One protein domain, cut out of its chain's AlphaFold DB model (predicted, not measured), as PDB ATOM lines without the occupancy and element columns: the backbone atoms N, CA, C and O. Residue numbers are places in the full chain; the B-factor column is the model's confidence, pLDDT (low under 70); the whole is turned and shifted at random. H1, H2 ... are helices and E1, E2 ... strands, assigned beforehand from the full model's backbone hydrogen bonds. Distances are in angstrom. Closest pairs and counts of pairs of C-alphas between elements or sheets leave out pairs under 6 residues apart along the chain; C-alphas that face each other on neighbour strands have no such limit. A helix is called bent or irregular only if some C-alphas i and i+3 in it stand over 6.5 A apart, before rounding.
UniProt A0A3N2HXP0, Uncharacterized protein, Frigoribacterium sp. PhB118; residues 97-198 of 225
ATOM      1  N   GLY A  97     123.667 165.793 259.791       78.06
ATOM      2  CA  GLY A  97     124.514 164.805 260.445       78.06
ATOM      3  C   GLY A  97     126.003 165.124 260.295       78.06
ATOM      4  O   GLY A  97     126.405 166.149 259.746       78.06
ATOM      5  N   LEU A  98     126.858 164.253 260.833       82.38
ATOM      6  CA  LEU A  98     128.300 164.511 260.858       82.38
ATOM      7  C   LEU A  98     128.944 164.598 259.455       82.38
ATOM      8  O   LEU A  98     129.727 165.525 259.257       82.38
ATOM      9  N   PRO A  99     128.630 163.723 258.473       86.12
ATOM     10  CA  PRO A  99     129.203 163.827 257.128       86.12
ATOM     11  C   PRO A  99     128.872 165.145 256.432       86.12
ATOM     12  O   PRO A  99     129.789 165.832 255.991       86.12
ATOM     13  N   GLY A 100     127.592 165.531 256.401       84.31
ATOM     14  CA  GLY A 100     127.167 166.779 255.767       84.31
ATOM     15  C   GLY A 100     127.773 168.005 256.451       84.31
ATOM     16  O   GLY A 100     128.231 168.927 255.782       84.31
ATOM     17  N   TRP A 101     127.889 167.979 257.784       87.38
ATOM     18  CA  TRP A 101     128.572 169.038 258.527       87.38
ATOM     19  C   TRP A 101     130.065 169.146 258.159       87.38
ATOM     20  O   TRP A 101     130.581 170.252 258.005       87.38
ATOM     21  N   ILE A 102     130.768 168.017 257.990       88.81
ATOM     22  CA  ILE A 102     132.174 168.005 257.543       88.81
ATOM     23  C   ILE A 102     132.285 168.533 256.105       88.81
ATOM     24  O   ILE A 102     133.189 169.315 255.819       88.81
ATOM     25  N   GLU A 103     131.374 168.147 255.210       87.19
ATOM     26  CA  GLU A 103     131.320 168.658 253.834       87.19
ATOM     27  C   GLU A 103     131.119 170.175 253.798       87.19
ATOM     28  O   GLU A 103     131.843 170.863 253.080       87.19
ATOM     29  N   ALA A 104     130.214 170.714 254.618       84.75
ATOM     30  CA  ALA A 104     129.988 172.152 254.739       84.75
ATOM     31  C   ALA A 104     131.207 172.894 255.318       84.75
ATOM     32  O   ALA A 104     131.578 173.955 254.817       84.75
ATOM     33  N   LEU A 105     131.857 172.327 256.342       85.94
ATOM     34  CA  LEU A 105     133.081 172.875 256.937       85.94
ATOM     35  C   LEU A 105     134.237 172.933 255.923       85.94
ATOM     36  O   LEU A 105     134.976 173.916 255.885       85.94
ATOM     37  N   VAL A 106     134.426 171.873 255.136       85.81
ATOM     38  CA  VAL A 106     135.515 171.781 254.151       85.81
ATOM     39  C   VAL A 106     135.208 172.627 252.914       85.81
ATOM     40  O   VAL A 106     136.101 173.305 252.401       85.81
ATOM     41  N   GLY A 107     133.957 172.622 252.452       84.12
ATOM     42  CA  GLY A 107     133.486 173.417 251.324       84.12
ATOM     43  C   GLY A 107     134.370 173.264 250.085       84.12
ATOM     44  O   GLY A 107     134.712 172.162 249.667       84.12
ATOM     45  N   THR A 108     134.772 174.391 249.501       80.25
ATOM     46  CA  THR A 108     135.665 174.447 248.330       80.25
ATOM     47  C   THR A 108     137.155 174.367 248.689       80.25
ATOM     48  O   THR A 108     138.002 174.493 247.806       80.25
ATOM     49  N   HIS A 109     137.498 174.180 249.967       76.94
ATOM     50  CA  HIS A 109     138.876 174.191 250.469       76.94
ATOM     51  C   HIS A 109     139.492 172.793 250.606       76.94
ATOM     52  O   HIS A 109     140.601 172.640 251.129       76.94
ATOM     53  N   GLY A 110     138.789 171.761 250.153       84.50
ATOM     54  CA  GLY A 110     139.273 170.396 250.180       84.50
ATOM     55  C   GLY A 110     138.264 169.414 249.625       84.50
ATOM     56  O   GLY A 110     137.219 169.769 249.086       84.50
ATOM     57  N   ARG A 111     138.589 168.141 249.796       89.69
ATOM     58  CA  ARG A 111     137.766 167.014 249.380       89.69
ATOM     59  C   ARG A 111     137.370 166.192 250.590       89.69
ATOM     60  O   ARG A 111     138.203 165.885 251.443       89.69
ATOM     61  N   VAL A 112     136.103 165.809 250.617       90.75
ATOM     62  CA  VAL A 112     135.542 164.893 251.604       90.75
ATOM     63  C   VAL A 112     135.143 163.614 250.885       90.75
ATOM     64  O   VAL A 112     134.635 163.641 249.766       90.75
ATOM     65  N   THR A 113     135.439 162.469 251.484       91.31
ATOM     66  CA  THR A 113     135.004 161.166 250.983       91.31
ATOM     67  C   THR A 113     134.397 160.392 252.133       91.31
ATOM     68  O   THR A 113     135.058 160.159 253.142       91.31
ATOM     69  N   VAL A 114     133.137 160.004 251.979       87.81
ATOM     70  CA  VAL A 114     132.422 159.182 252.952       87.81
ATOM     71  C   VAL A 114     132.548 157.726 252.523       87.81
ATOM     72  O   VAL A 114     132.226 157.376 251.386       87.81
ATOM     73  N   HIS A 115     133.050 156.883 253.415       82.75
ATOM     74  CA  HIS A 115     133.216 155.457 253.179       82.75
ATOM     75  C   HIS A 115     132.081 154.660 253.829       82.75
ATOM     76  O   HIS A 115     131.463 155.092 254.803       82.75
ATOM     77  N   ALA A 116     131.795 153.488 253.250       70.62
ATOM     78  CA  ALA A 116     130.851 152.539 253.827       70.62
ATOM     79  C   ALA A 116     131.328 152.081 255.222       70.62
ATOM     80  O   ALA A 116     132.538 152.081 255.460       70.62
ATOM     81  N   PRO A 117     130.408 151.659 256.112       71.62
ATOM     82  CA  PRO A 117     130.765 151.140 257.428       71.62
ATOM     83  C   PRO A 117     131.850 150.060 257.339       71.62
ATOM     84  O   PRO A 117     131.799 149.177 256.476       71.62
ATOM     85  N   VAL A 118     132.815 150.114 258.250       68.75
ATOM     86  CA  VAL A 118     133.864 149.098 258.423       68.75
ATOM     87  C   VAL A 118     133.721 148.468 259.808       68.75
ATOM     88  O   VAL A 118     132.995 148.974 260.650       68.75
ATOM     89  N   ALA A 119     134.388 147.341 260.066       65.50
ATOM     90  CA  ALA A 119     134.074 146.459 261.199       65.50
ATOM     91  C   ALA A 119     133.997 147.115 262.602       65.50
ATOM     92  O   ALA A 119     133.345 146.557 263.477       65.50
ATOM     93  N   GLU A 120     134.666 148.250 262.831       68.50
ATOM     94  CA  GLU A 120     134.667 148.966 264.120       68.50
ATOM     95  C   GLU A 120     133.956 150.332 264.073       68.50
ATOM     96  O   GLU A 120     133.823 150.993 265.111       68.50
ATOM     97  N   PHE A 121     133.512 150.760 262.888       79.69
ATOM     98  CA  PHE A 121     132.996 152.100 262.638       79.69
ATOM     99  C   PHE A 121     131.738 152.062 261.773       79.69
ATOM    100  O   PHE A 121     131.755 151.590 260.637       79.69
ATOM    101  N   ASP A 122     130.662 152.651 262.287       80.62
ATOM    102  CA  ASP A 122     129.429 152.886 261.530       80.62
ATOM    103  C   ASP A 122     129.607 153.928 260.427       80.62
ATOM    104  O   ASP A 122     128.818 153.987 259.487       80.62
ATOM    105  N   LEU A 123     130.633 154.768 260.547       83.56
ATOM    106  CA  LEU A 123     130.925 155.832 259.604       83.56
ATOM    107  C   LEU A 123     132.424 156.098 259.571       83.56
ATOM    108  O   LEU A 123     133.042 156.263 260.621       83.56
ATOM    109  N   GLU A 124     132.962 156.246 258.366       88.75
ATOM    110  CA  GLU A 124     134.286 156.804 258.121       88.75
ATOM    111  C   GLU A 124     134.163 157.968 257.128       88.75
ATOM    112  O   GLU A 124     133.600 157.833 256.040       88.75
ATOM    113  N   VAL A 125     134.700 159.126 257.503       90.31
ATOM    114  CA  VAL A 125     134.781 160.324 256.667       90.31
ATOM    115  C   VAL A 125     136.240 160.716 256.529       90.31
ATOM    116  O   VAL A 125     136.892 161.091 257.500       90.31
ATOM    117  N   ARG A 126     136.756 160.671 255.307       91.69
ATOM    118  CA  ARG A 126     138.106 161.113 254.986       91.69
ATOM    119  C   ARG A 126     138.087 162.550 254.496       91.69
ATOM    120  O   ARG A 126     137.353 162.881 253.568       91.69
ATOM    121  N   VAL A 127     138.949 163.377 255.072       90.56
ATOM    122  CA  VAL A 127     139.126 164.783 254.715       90.56
ATOM    123  C   VAL A 127     140.524 164.989 254.147       90.56
ATOM    124  O   VAL A 127     141.535 164.668 254.775       90.56
ATOM    125  N   VAL A 128     140.580 165.539 252.939       88.38
ATOM    126  CA  VAL A 128     141.812 165.928 252.251       88.38
ATOM    127  C   VAL A 128     141.717 167.415 251.923       88.38
ATOM    128  O   VAL A 128     141.140 167.773 250.899       88.38
ATOM    129  N   PRO A 129     142.251 168.292 252.783       80.69
ATOM    130  CA  PRO A 129     142.315 169.717 252.488       80.69
ATOM    131  C   PRO A 129     143.192 169.984 251.254       80.69
ATOM    132  O   PRO A 129     144.248 169.370 251.109       80.69
ATOM    133  N   ASP A 130     142.803 170.923 250.389       78.31
ATOM    134  CA  ASP A 130     143.576 171.282 249.181       78.31
ATOM    135  C   ASP A 130     144.685 172.313 249.475       78.31
ATOM    136  O   ASP A 130     145.500 172.674 248.624       78.31
ATOM    137  N   ARG A 131     144.741 172.787 250.717       71.44
ATOM    138  CA  ARG A 131     145.700 173.774 251.199       71.44
ATOM    139  C   ARG A 131     147.042 173.113 251.540       71.44
ATOM    140  O   ARG A 131     147.093 172.162 252.310       71.44
ATOM    141  N   GLY A 132     148.149 173.682 251.052       61.22
ATOM    142  CA  GLY A 132     149.482 173.050 251.091       61.22
ATOM    143  C   GLY A 132     150.072 172.698 252.468       61.22
ATOM    144  O   GLY A 132     150.977 171.871 252.530       61.22
ATOM    145  N   SER A 133     149.580 173.281 253.568       62.12
ATOM    146  CA  SER A 133     150.020 172.952 254.940       62.12
ATOM    147  C   SER A 133     148.996 172.149 255.746       62.12
ATOM    148  O   SER A 133     149.264 171.800 256.894       62.12
ATOM    149  N   ALA A 134     147.796 171.942 255.206       68.25
ATOM    150  CA  ALA A 134     146.707 171.331 255.944       68.25
ATOM    151  C   ALA A 134     146.828 169.803 255.883       68.25
ATOM    152  O   ALA A 134     147.184 169.214 254.863       68.25
ATOM    153  N   LEU A 135     146.597 169.156 257.022       73.62
ATOM    154  CA  LEU A 135     146.865 167.734 257.199       73.62
ATOM    155  C   LEU A 135     145.632 166.917 256.807       73.62
ATOM    156  O   LEU A 135     144.566 167.177 257.361       73.62
ATOM    157  N   PRO A 136     145.754 165.907 255.929       86.44
ATOM    158  CA  PRO A 136     144.682 164.947 255.729       86.44
ATOM    159  C   PRO A 136     144.372 164.207 257.031       86.44
ATOM    160  O   PRO A 136     145.287 163.809 257.765       86.44
ATOM    161  N   PHE A 137     143.090 163.998 257.294       87.62
ATOM    162  CA  PHE A 137     142.613 163.298 258.480       87.62
ATOM    163  C   PHE A 137     141.365 162.478 258.158       87.62
ATOM    164  O   PHE A 137     140.678 162.735 257.171       87.62
ATOM    165  N   SER A 138     141.087 161.485 258.991       90.56
ATOM    166  CA  SER A 138     139.868 160.688 258.953       90.56
ATOM    167  C   SER A 138     139.080 160.899 260.236       90.56
ATOM    168  O   SER A 138     139.644 161.134 261.309       90.56
ATOM    169  N   VAL A 139     137.765 160.831 260.114       89.75
ATOM    170  CA  VAL A 139     136.812 160.912 261.210       89.75
ATOM    171  C   VAL A 139     136.012 159.630 261.197       89.75
ATOM    172  O   VAL A 139     135.388 159.301 260.192       89.75
ATOM    173  N   HIS A 140     136.014 158.927 262.315       87.62
ATOM    174  CA  HIS A 140     135.309 157.670 262.471       87.62
ATOM    175  C   HIS A 140     134.255 157.790 263.559       87.62
ATOM    176  O   HIS A 140     134.512 158.393 264.601       87.62
ATOM    177  N   VAL A 141     133.085 157.197 263.351       83.62
ATOM    178  CA  VAL A 141     132.062 157.060 264.395       83.62
ATOM    179  C   VAL A 141     131.922 155.591 264.738       83.62
ATOM    180  O   VAL A 141     131.675 154.762 263.866       83.62
ATOM    181  N   ARG A 142     132.114 155.265 266.013       80.81
ATOM    182  CA  ARG A 142     131.989 153.907 266.549       80.81
ATOM    183  C   ARG A 142     130.534 153.601 266.903       80.81
ATOM    184  O   ARG A 142     129.765 154.510 267.202       80.81
ATOM    185  N   HIS A 143     130.214 152.311 266.991       75.25
ATOM    186  CA  HIS A 143     128.894 151.800 267.400       75.25
ATOM    187  C   HIS A 143     128.390 152.308 268.756       75.25
ATOM    188  O   HIS A 143     127.190 152.317 269.014       75.25
ATOM    189  N   ASP A 144     129.302 152.723 269.635       74.50
ATOM    190  CA  ASP A 144     128.991 153.295 270.945       74.50
ATOM    191  C   ASP A 144     128.802 154.826 270.910       74.50
ATOM    192  O   ASP A 144     128.725 155.456 271.960       74.50
ATOM    193  N   GLY A 145     128.743 155.431 269.717       73.00
ATOM    194  CA  GLY A 145     128.581 156.873 269.513       73.00
ATOM    195  C   GLY A 145     129.872 157.685 269.655       73.00
ATOM    196  O   GLY A 145     129.863 158.895 269.426       73.00
ATOM    197  N   ASN A 146     131.000 157.047 269.994       79.00
ATOM    198  CA  ASN A 146     132.277 157.742 270.111       79.00
ATOM    199  C   ASN A 146     132.792 158.204 268.749       79.00
ATOM    200  O   ASN A 146     132.797 157.446 267.777       79.00
ATOM    201  N   VAL A 147     133.330 159.421 268.720       82.44
ATOM    202  CA  VAL A 147     133.973 159.986 267.533       82.44
ATOM    203  C   VAL A 147     135.477 159.848 267.672       82.44
ATOM    204  O   VAL A 147     136.058 160.223 268.691       82.44
ATOM    205  N   VAL A 148     136.127 159.329 266.644       83.81
ATOM    206  CA  VAL A 148     137.579 159.253 266.547       83.81
ATOM    207  C   VAL A 148     138.039 160.169 265.428       83.81
ATOM    208  O   VAL A 148     137.591 160.028 264.301       83.81
ATOM    209  N   VAL A 149     138.953 161.088 265.719       84.50
ATOM    210  CA  VAL A 149     139.648 161.873 264.693       84.50
ATOM    211  C   VAL A 149     141.082 161.384 264.620       84.50
ATOM    212  O   VAL A 149     141.796 161.377 265.629       84.50
ATOM    213  N   GLU A 150     141.511 160.971 263.434       84.12
ATOM    214  CA  GLU A 150     142.855 160.462 263.220       84.12
ATOM    215  C   GLU A 150     143.566 161.043 262.002       84.12
ATOM    216  O   GLU A 150     142.959 161.495 261.043       84.12
ATOM    217  N   GLY A 151     144.892 161.021 262.028       80.00
ATOM    218  CA  GLY A 151     145.719 161.457 260.907       80.00
ATOM    219  C   GLY A 151     147.196 161.248 261.199       80.00
ATOM    220  O   GLY A 151     147.588 161.036 262.346       80.00
ATOM    221  N   SER A 152     148.050 161.335 260.180       77.00
ATOM    222  CA  SER A 152     149.487 161.049 260.325       77.00
ATOM    223  C   SER A 152     150.149 161.887 261.426       77.00
ATOM    224  O   SER A 152     150.882 161.355 262.262       77.00
ATOM    225  N   GLN A 153     149.829 163.182 261.479       72.50
ATOM    226  CA  GLN A 153     150.304 164.084 262.523       72.50
ATOM    227  C   GLN A 153     149.335 164.234 263.691       72.50
ATOM    228  O   GLN A 153     149.803 164.549 264.781       72.50
ATOM    229  N   LEU A 154     148.029 164.002 263.514       73.19
ATOM    230  CA  LEU A 154     147.036 164.044 264.600       73.19
ATOM    231  C   LEU A 154     147.157 162.827 265.528       73.19
ATOM    232  O   LEU A 154     146.915 162.952 266.726       73.19
ATOM    233  N   HIS A 155     147.662 161.703 265.027       75.38
ATOM    234  CA  HIS A 155     147.553 160.381 265.640       75.38
ATOM    235  C   HIS A 155     146.090 160.012 265.849       75.38
ATOM    236  O   HIS A 155     145.359 160.070 264.878       75.38
ATOM    237  N   TRP A 156     145.671 159.634 267.054       78.62
ATOM    238  CA  TRP A 156     144.337 159.108 267.330       78.62
ATOM    239  C   TRP A 156     143.705 159.865 268.497       78.62
ATOM    240  O   TRP A 156     144.265 159.877 269.597       78.62
ATOM    241  N   TRP A 157     142.557 160.498 268.264       77.56
ATOM    242  CA  TRP A 157     141.820 161.274 269.262       77.56
ATOM    243  C   TRP A 157     140.418 160.712 269.401       77.56
ATOM    244  O   TRP A 157     139.636 160.805 268.466       77.56
ATOM    245  N   THR A 158     140.093 160.150 270.563       77.19
ATOM    246  CA  THR A 158     138.740 159.665 270.855       77.19
ATOM    247  C   THR A 158     137.984 160.681 271.696       77.19
ATOM    248  O   THR A 158     138.470 161.122 272.738       77.19
ATOM    249  N   PHE A 159     136.774 161.002 271.259       77.44
ATOM    250  CA  PHE A 159     135.824 161.879 271.920       77.44
ATOM    251  C   PHE A 159     134.578 161.079 272.316       77.44
ATOM    252  O   PHE A 159     134.111 160.248 271.540       77.44
ATOM    253  N   GLY A 160     134.059 161.323 273.525       71.56
ATOM    254  CA  GLY A 160     132.908 160.606 274.103       71.56
ATOM    255  C   GLY A 160     133.279 159.486 275.087       71.56
ATOM    256  O   GLY A 160     132.492 159.144 275.964       71.56
ATOM    257  N   ALA A 161     134.513 158.972 275.047       56.91
ATOM    258  CA  ALA A 161     134.933 157.909 275.956       56.91
ATOM    259  C   ALA A 161     135.143 158.436 277.394       56.91
ATOM    260  O   ALA A 161     136.108 159.150 277.674       56.91
ATOM    261  N   GLY A 162     134.262 158.043 278.321       54.12
ATOM    262  CA  GLY A 162     134.473 158.196 279.768       54.12
ATOM    263  C   GLY A 162     134.088 159.548 280.376       54.12
ATOM    264  O   GLY A 162     134.654 159.920 281.406       54.12
ATOM    265  N   ARG A 163     133.146 160.287 279.779       51.78
ATOM    266  CA  ARG A 163     132.517 161.461 280.408       51.78
ATOM    267  C   ARG A 163     131.043 161.176 280.686       51.78
ATOM    268  O   ARG A 163     130.381 160.549 279.876       51.78
ATOM    269  N   THR A 164     130.565 161.619 281.845       50.78
ATOM    270  CA  THR A 164     129.148 161.571 282.250       50.78
ATOM    271  C   THR A 164     128.278 162.576 281.494       50.78
ATOM    272  O   THR A 164     127.060 162.547 281.635       50.78
ATOM    273  N   ASP A 165     128.912 163.439 280.696       50.31
ATOM    274  CA  ASP A 165     128.303 164.593 280.056       50.31
ATOM    275  C   ASP A 165     128.574 164.460 278.540       50.31
ATOM    276  O   ASP A 165     129.734 164.430 278.107       50.31
ATOM    277  N   ASP A 166     127.503 164.308 277.755       55.31
ATOM    278  CA  ASP A 166     127.444 163.976 276.316       55.31
ATOM    279  C   ASP A 166     127.966 165.092 275.367       55.31
ATOM    280  O   ASP A 166     127.334 165.451 274.378       55.31
ATOM    281  N   ASP A 167     129.167 165.631 275.607       63.56
ATOM    282  CA  ASP A 167     129.765 166.723 274.804       63.56
ATOM    283  C   ASP A 167     130.888 166.263 273.845       63.56
ATOM    284  O   ASP A 167     131.621 167.070 273.260       63.56
ATOM    285  N   GLY A 168     131.058 164.949 273.650       71.31
ATOM    286  CA  GLY A 168     132.121 164.382 272.807       71.31
ATOM    287  C   GLY A 168     132.051 164.835 271.343       71.31
ATOM    288  O   GLY A 168     133.067 165.208 270.756       71.31
ATOM    289  N   MET A 169     130.848 164.874 270.767       77.81
ATOM    290  CA  MET A 169     130.638 165.333 269.390       77.81
ATOM    291  C   MET A 169     131.013 166.810 269.216       77.81
ATOM    292  O   MET A 169     131.660 167.166 268.234       77.81
ATOM    293  N   ALA A 170     130.661 167.670 270.176       75.88
ATOM    294  CA  ALA A 170     130.999 169.092 270.131       75.88
ATOM    295  C   ALA A 170     132.521 169.306 270.165       75.88
ATOM    296  O   ALA A 170     133.063 170.014 269.318       75.88
ATOM    297  N   ALA A 171     133.224 168.605 271.060       74.12
ATOM    298  CA  ALA A 171     134.682 168.658 271.137       74.12
ATOM    299  C   ALA A 171     135.370 168.115 269.868       74.12
ATOM    300  O   ALA A 171     136.394 168.653 269.436       74.12
ATOM    301  N   ALA A 172     134.805 167.078 269.239       78.81
ATOM    302  CA  ALA A 172     135.291 166.579 267.957       78.81
ATOM    303  C   ALA A 172     135.098 167.623 266.843       78.81
ATOM    304  O   ALA A 172     136.026 167.872 266.073       78.81
ATOM    305  N   LYS A 173     133.926 168.271 266.780       81.75
ATOM    306  CA  LYS A 173     133.639 169.363 265.833       81.75
ATOM    307  C   LYS A 173     134.578 170.552 266.033       81.75
ATOM    308  O   LYS A 173     135.086 171.079 265.050       81.75
ATOM    309  N   ASP A 174     134.892 170.919 267.274       76.44
ATOM    310  CA  ASP A 174     135.887 171.955 267.576       76.44
ATOM    311  C   ASP A 174     137.280 171.596 267.042       76.44
ATOM    312  O   ASP A 174     137.948 172.438 266.440       76.44
ATOM    313  N   LEU A 175     137.720 170.342 267.221       78.06
ATOM    314  CA  LEU A 175     138.990 169.872 266.666       78.06
ATOM    315  C   LEU A 175     138.976 169.925 265.132       78.06
ATOM    316  O   LEU A 175     139.922 170.435 264.537       78.06
ATOM    317  N   MET A 176     137.929 169.397 264.495       82.44
ATOM    318  CA  MET A 176     137.809 169.354 263.034       82.44
ATOM    319  C   MET A 176     137.803 170.757 262.430       82.44
ATOM    320  O   MET A 176     138.564 171.021 261.503       82.44
ATOM    321  N   GLU A 177     137.017 171.674 262.997       80.25
ATOM    322  CA  GLU A 177     137.007 173.085 262.608       80.25
ATOM    323  C   GLU A 177     138.413 173.681 262.712       80.25
ATOM    324  O   GLU A 177     138.904 174.312 261.776       80.25
ATOM    325  N   GLN A 178     139.105 173.416 263.823       75.19
ATOM    326  CA  GLN A 178     140.452 173.921 264.036       75.19
ATOM    327  C   GLN A 178     141.445 173.394 262.989       75.19
ATOM    328  O   GLN A 178     142.286 174.146 262.490       75.19
ATOM    329  N   VAL A 179     141.358 172.106 262.656       77.50
ATOM    330  CA  VAL A 179     142.246 171.466 261.681       77.50
ATOM    331  C   VAL A 179     141.970 171.967 260.266       77.50
ATOM    332  O   VAL A 179     142.916 172.307 259.560       77.50
ATOM    333  N   VAL A 180     140.703 172.058 259.866       80.06
ATOM    334  CA  VAL A 180     140.321 172.480 258.510       80.06
ATOM    335  C   VAL A 180     140.608 173.963 258.284       80.06
ATOM    336  O   VAL A 180     141.188 174.323 257.262       80.06
ATOM    337  N   LEU A 181     140.243 174.831 259.233       75.50
ATOM    338  CA  LEU A 181     140.340 176.281 259.044       75.50
ATOM    339  C   LEU A 181     141.737 176.837 259.330       75.50
ATOM    340  O   LEU A 181     142.129 177.860 258.759       75.50
ATOM    341  N   TYR A 182     142.487 176.214 260.243       71.56
ATOM    342  CA  TYR A 182     143.683 176.848 260.796       71.56
ATOM    343  C   TYR A 182     144.949 176.006 260.694       71.56
ATOM    344  O   TYR A 182     146.006 176.596 260.478       71.56
ATOM    345  N   ALA A 183     144.891 174.679 260.831       66.44
ATOM    346  CA  ALA A 183     146.097 173.900 261.114       66.44
ATOM    347  C   ALA A 183     147.188 173.971 260.028       66.44
ATOM    348  O   ALA A 183     146.945 173.847 258.826       66.44
ATOM    349  N   GLY A 184     148.424 174.116 260.505       60.56
ATOM    350  CA  GLY A 184     149.661 173.941 259.738       60.56
ATOM    351  C   GLY A 184     150.689 173.062 260.451       60.56
ATOM    352  O   GLY A 184     151.572 172.515 259.798       60.56
ATOM    353  N   SER A 185     150.575 172.870 261.774       67.12
ATOM    354  CA  SER A 185     151.366 171.880 262.519       67.12
ATOM    355  C   SER A 185     150.776 171.565 263.901       67.12
ATOM    356  O   SER A 185     149.873 172.243 264.394       67.12
ATOM    357  N   ILE A 186     151.282 170.511 264.548       70.62
ATOM    358  CA  ILE A 186     150.841 170.077 265.880       70.62
ATOM    359  C   ILE A 186     152.037 170.053 266.822       70.62
ATOM    360  O   ILE A 186     152.983 169.289 266.622       70.62
ATOM    361  N   ARG A 187     151.972 170.838 267.900       68.12
ATOM    362  CA  ARG A 187     152.976 170.821 268.964       68.12
ATOM    363  C   ARG A 187     152.499 169.969 270.128       68.12
ATOM    364  O   ARG A 187     151.497 170.274 270.772       68.12
ATOM    365  N   ARG A 188     153.253 168.915 270.433       66.31
ATOM    366  CA  ARG A 188     153.015 168.049 271.592       66.31
ATOM    367  C   ARG A 188     153.984 168.392 272.711       66.31
ATOM    368  O   ARG A 188     155.186 168.492 272.492       66.31
ATOM    369  N   THR A 189     153.452 168.551 273.911       61.69
ATOM    370  CA  THR A 189     154.226 168.710 275.142       61.69
ATOM    371  C   THR A 189     153.756 167.679 276.159       61.69
ATOM    372  O   THR A 189     152.666 167.123 276.032       61.69
ATOM    373  N   TRP A 190     154.532 167.463 277.219       55.25
ATOM    374  CA  TRP A 190     154.107 166.602 278.327       55.25
ATOM    375  C   TRP A 190     152.829 167.102 279.028       55.25
ATOM    376  O   TRP A 190     152.157 166.322 279.694       55.25
ATOM    377  N   ARG A 191     152.479 168.389 278.870       51.53
ATOM    378  CA  ARG A 191     151.270 169.013 279.433       51.53
ATOM    379  C   ARG A 191     150.048 168.930 278.518       51.53
ATOM    380  O   ARG A 191     148.954 169.254 278.967       51.53
ATOM    381  N   GLY A 192     150.215 168.538 277.255       57.03
ATOM    382  CA  GLY A 192     149.108 168.463 276.306       57.03
ATOM    383  C   GLY A 192     149.503 168.706 274.855       57.03
ATOM    384  O   GLY A 192     150.683 168.825 274.509       57.03
ATOM    385  N   VAL A 193     148.481 168.785 274.005       60.03
ATOM    386  CA  VAL A 193     148.618 168.990 272.562       60.03
ATOM    387  C   VAL A 193     148.107 170.372 272.180       60.03
ATOM    388  O   VAL A 193     147.106 170.855 272.700       60.03
ATOM    389  N   THR A 194     148.821 171.020 271.273       65.81
ATOM    390  CA  THR A 194     148.509 172.344 270.756       65.81
ATOM    391  C   THR A 194     148.458 172.285 269.238       65.81
ATOM    392  O   THR A 194     149.427 171.856 268.609       65.81
ATOM    393  N   LEU A 195     147.346 172.730 268.657       68.06
ATOM    394  CA  LEU A 195     147.247 172.946 267.219       68.06
ATOM    395  C   LEU A 195     147.795 174.332 266.888       68.06
ATOM    396  O   LEU A 195     147.351 175.335 267.447       68.06
ATOM    397  N   LEU A 196     148.781 174.362 266.003       68.62
ATOM    398  CA  LEU A 196     149.367 175.584 265.484       68.62
ATOM    399  C   LEU A 196     148.806 175.837 264.096       68.62
ATOM    400  O   LEU A 196     148.564 174.895 263.329       68.62
ATOM    401  N   ASP A 197     148.610 177.106 263.768       67.56
ATOM    402  CA  ASP A 197     148.277 177.458 262.405       67.56
ATOM    403  C   ASP A 197     149.448 177.158 261.452       67.56
ATOM    404  O   ASP A 197     150.588 176.931 261.864       67.56
ATOM    405  N   GLU A 198     149.160 177.137 260.157       64.94
ATOM    406  CA  GLU A 198     149.824 178.118 259.321       64.94
ATOM    407  C   GLU A 198     151.330 178.362 259.471       64.94
ATOM    408  O   GLU A 198     152.204 177.791 258.818       64.94
TER     409      GLU A 198
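What this domain is: This is residues 97 to 198 of the 225 residues of an uncharacterized protein of Frigoribacterium sp. PhB118 (UniProt A0A3N2HXP0). A twisted antiparallel sheet of five strands has two helices, H1 and H2, side by side over one face, while its other face is bare. A small two-strand hairpin, E6 and E7, follows H2 and packs on it through E7, off the five-stranded sheet. The printed part has 102 residues with two named helices and seven named strands, in the order H1 E1 E2 E3 E4 E5 H2 E6 E7; the larger sheet's order is E1 - E2 - E3 - E4 - E5, and the class is mixed, helices and strands. The whole is compact, with a radius of gyration of the C-alphas of 13.3 A and spans of 34 by 34 by 21 A.

How they stand to each other: H1, residues 97 to 109, is on the sheet of E1, 110 to 115, E2, 123 to 129, E3, 137 to 141, E4, 147 to 151, and E5, 155 to 159. Its height over the sheet is 8.4 A; it lies over E1 and E2 and runs along the strands, at 11 degrees to E2 on the local plane. The closest C-alphas of H1 and E1 are those of Glu 103 and Val 112, 6.1 A. E1 to E5 form a meander, each strand the antiparallel neighbour of the one before. Pairs within hydrogen-bond range include N 113 and O 126 at 2.9 A between E1 and E2, N 125 and O 139 at 2.8 A between E2 and E3, N 138 and O 150 at 2.8 A between E3 and E4, and N 149 and O 157 at 2.8 A between E4 and E5. H2, residues 168 to 181, is on the same face as H1, also at a height of 8.4 A; the two helices on one face make two layers with the sheet. H2 lies over E4, only just not over E3 and E5 with 2 C-alphas falling on each, and runs along the strands at 18 degrees to E4 on the local plane. Residues 102 to 106 of H1 alone touch residues 176 to 180 of H2, with a shallow tilt of 9 degrees, the same way; the closest C-alphas are those of Val 106 and Val 180, 6.5 A. E6, residues 183 to 189, and E7, 192 to 197, form a hairpin, with N 187 and O 194 2.8 A apart. The closest C-alphas of H2 and E7 are those of Gln 178 and Leu 195, 7.6 A; E6 is near H2. Both strands are apart from E1 to E5. In H2 every O i to N i+4 pair is within hydrogen-bond range, in H1 7 of 9.

Where its parts are: H1 begins at C-alpha 97 (124.514, 164.805, 260.445) and is 19.8 A long; it is irregular, with C-alphas 105 and 108 9.1 A apart. E1 is 16.4 A and E2 19.3 A long. H2 is 20.0 A long and ends at C-alpha 181 (140.340, 176.281, 259.044). E6 is 17.0 A long, and E7 is 16.6 A long, ending at C-alpha 197 (148.277, 177.458, 262.405).

The domain as a whole: The two C-alphas farthest apart are those of Gly 132 and Thr 164, 38.9 A. The printed part has no cut, and no link is long. Mean pLDDT of the printed part is 75.6; it is under 70 at residues 118 to 120, 132 to 134, 161 to 167, 183 to 185 and 187 to 198.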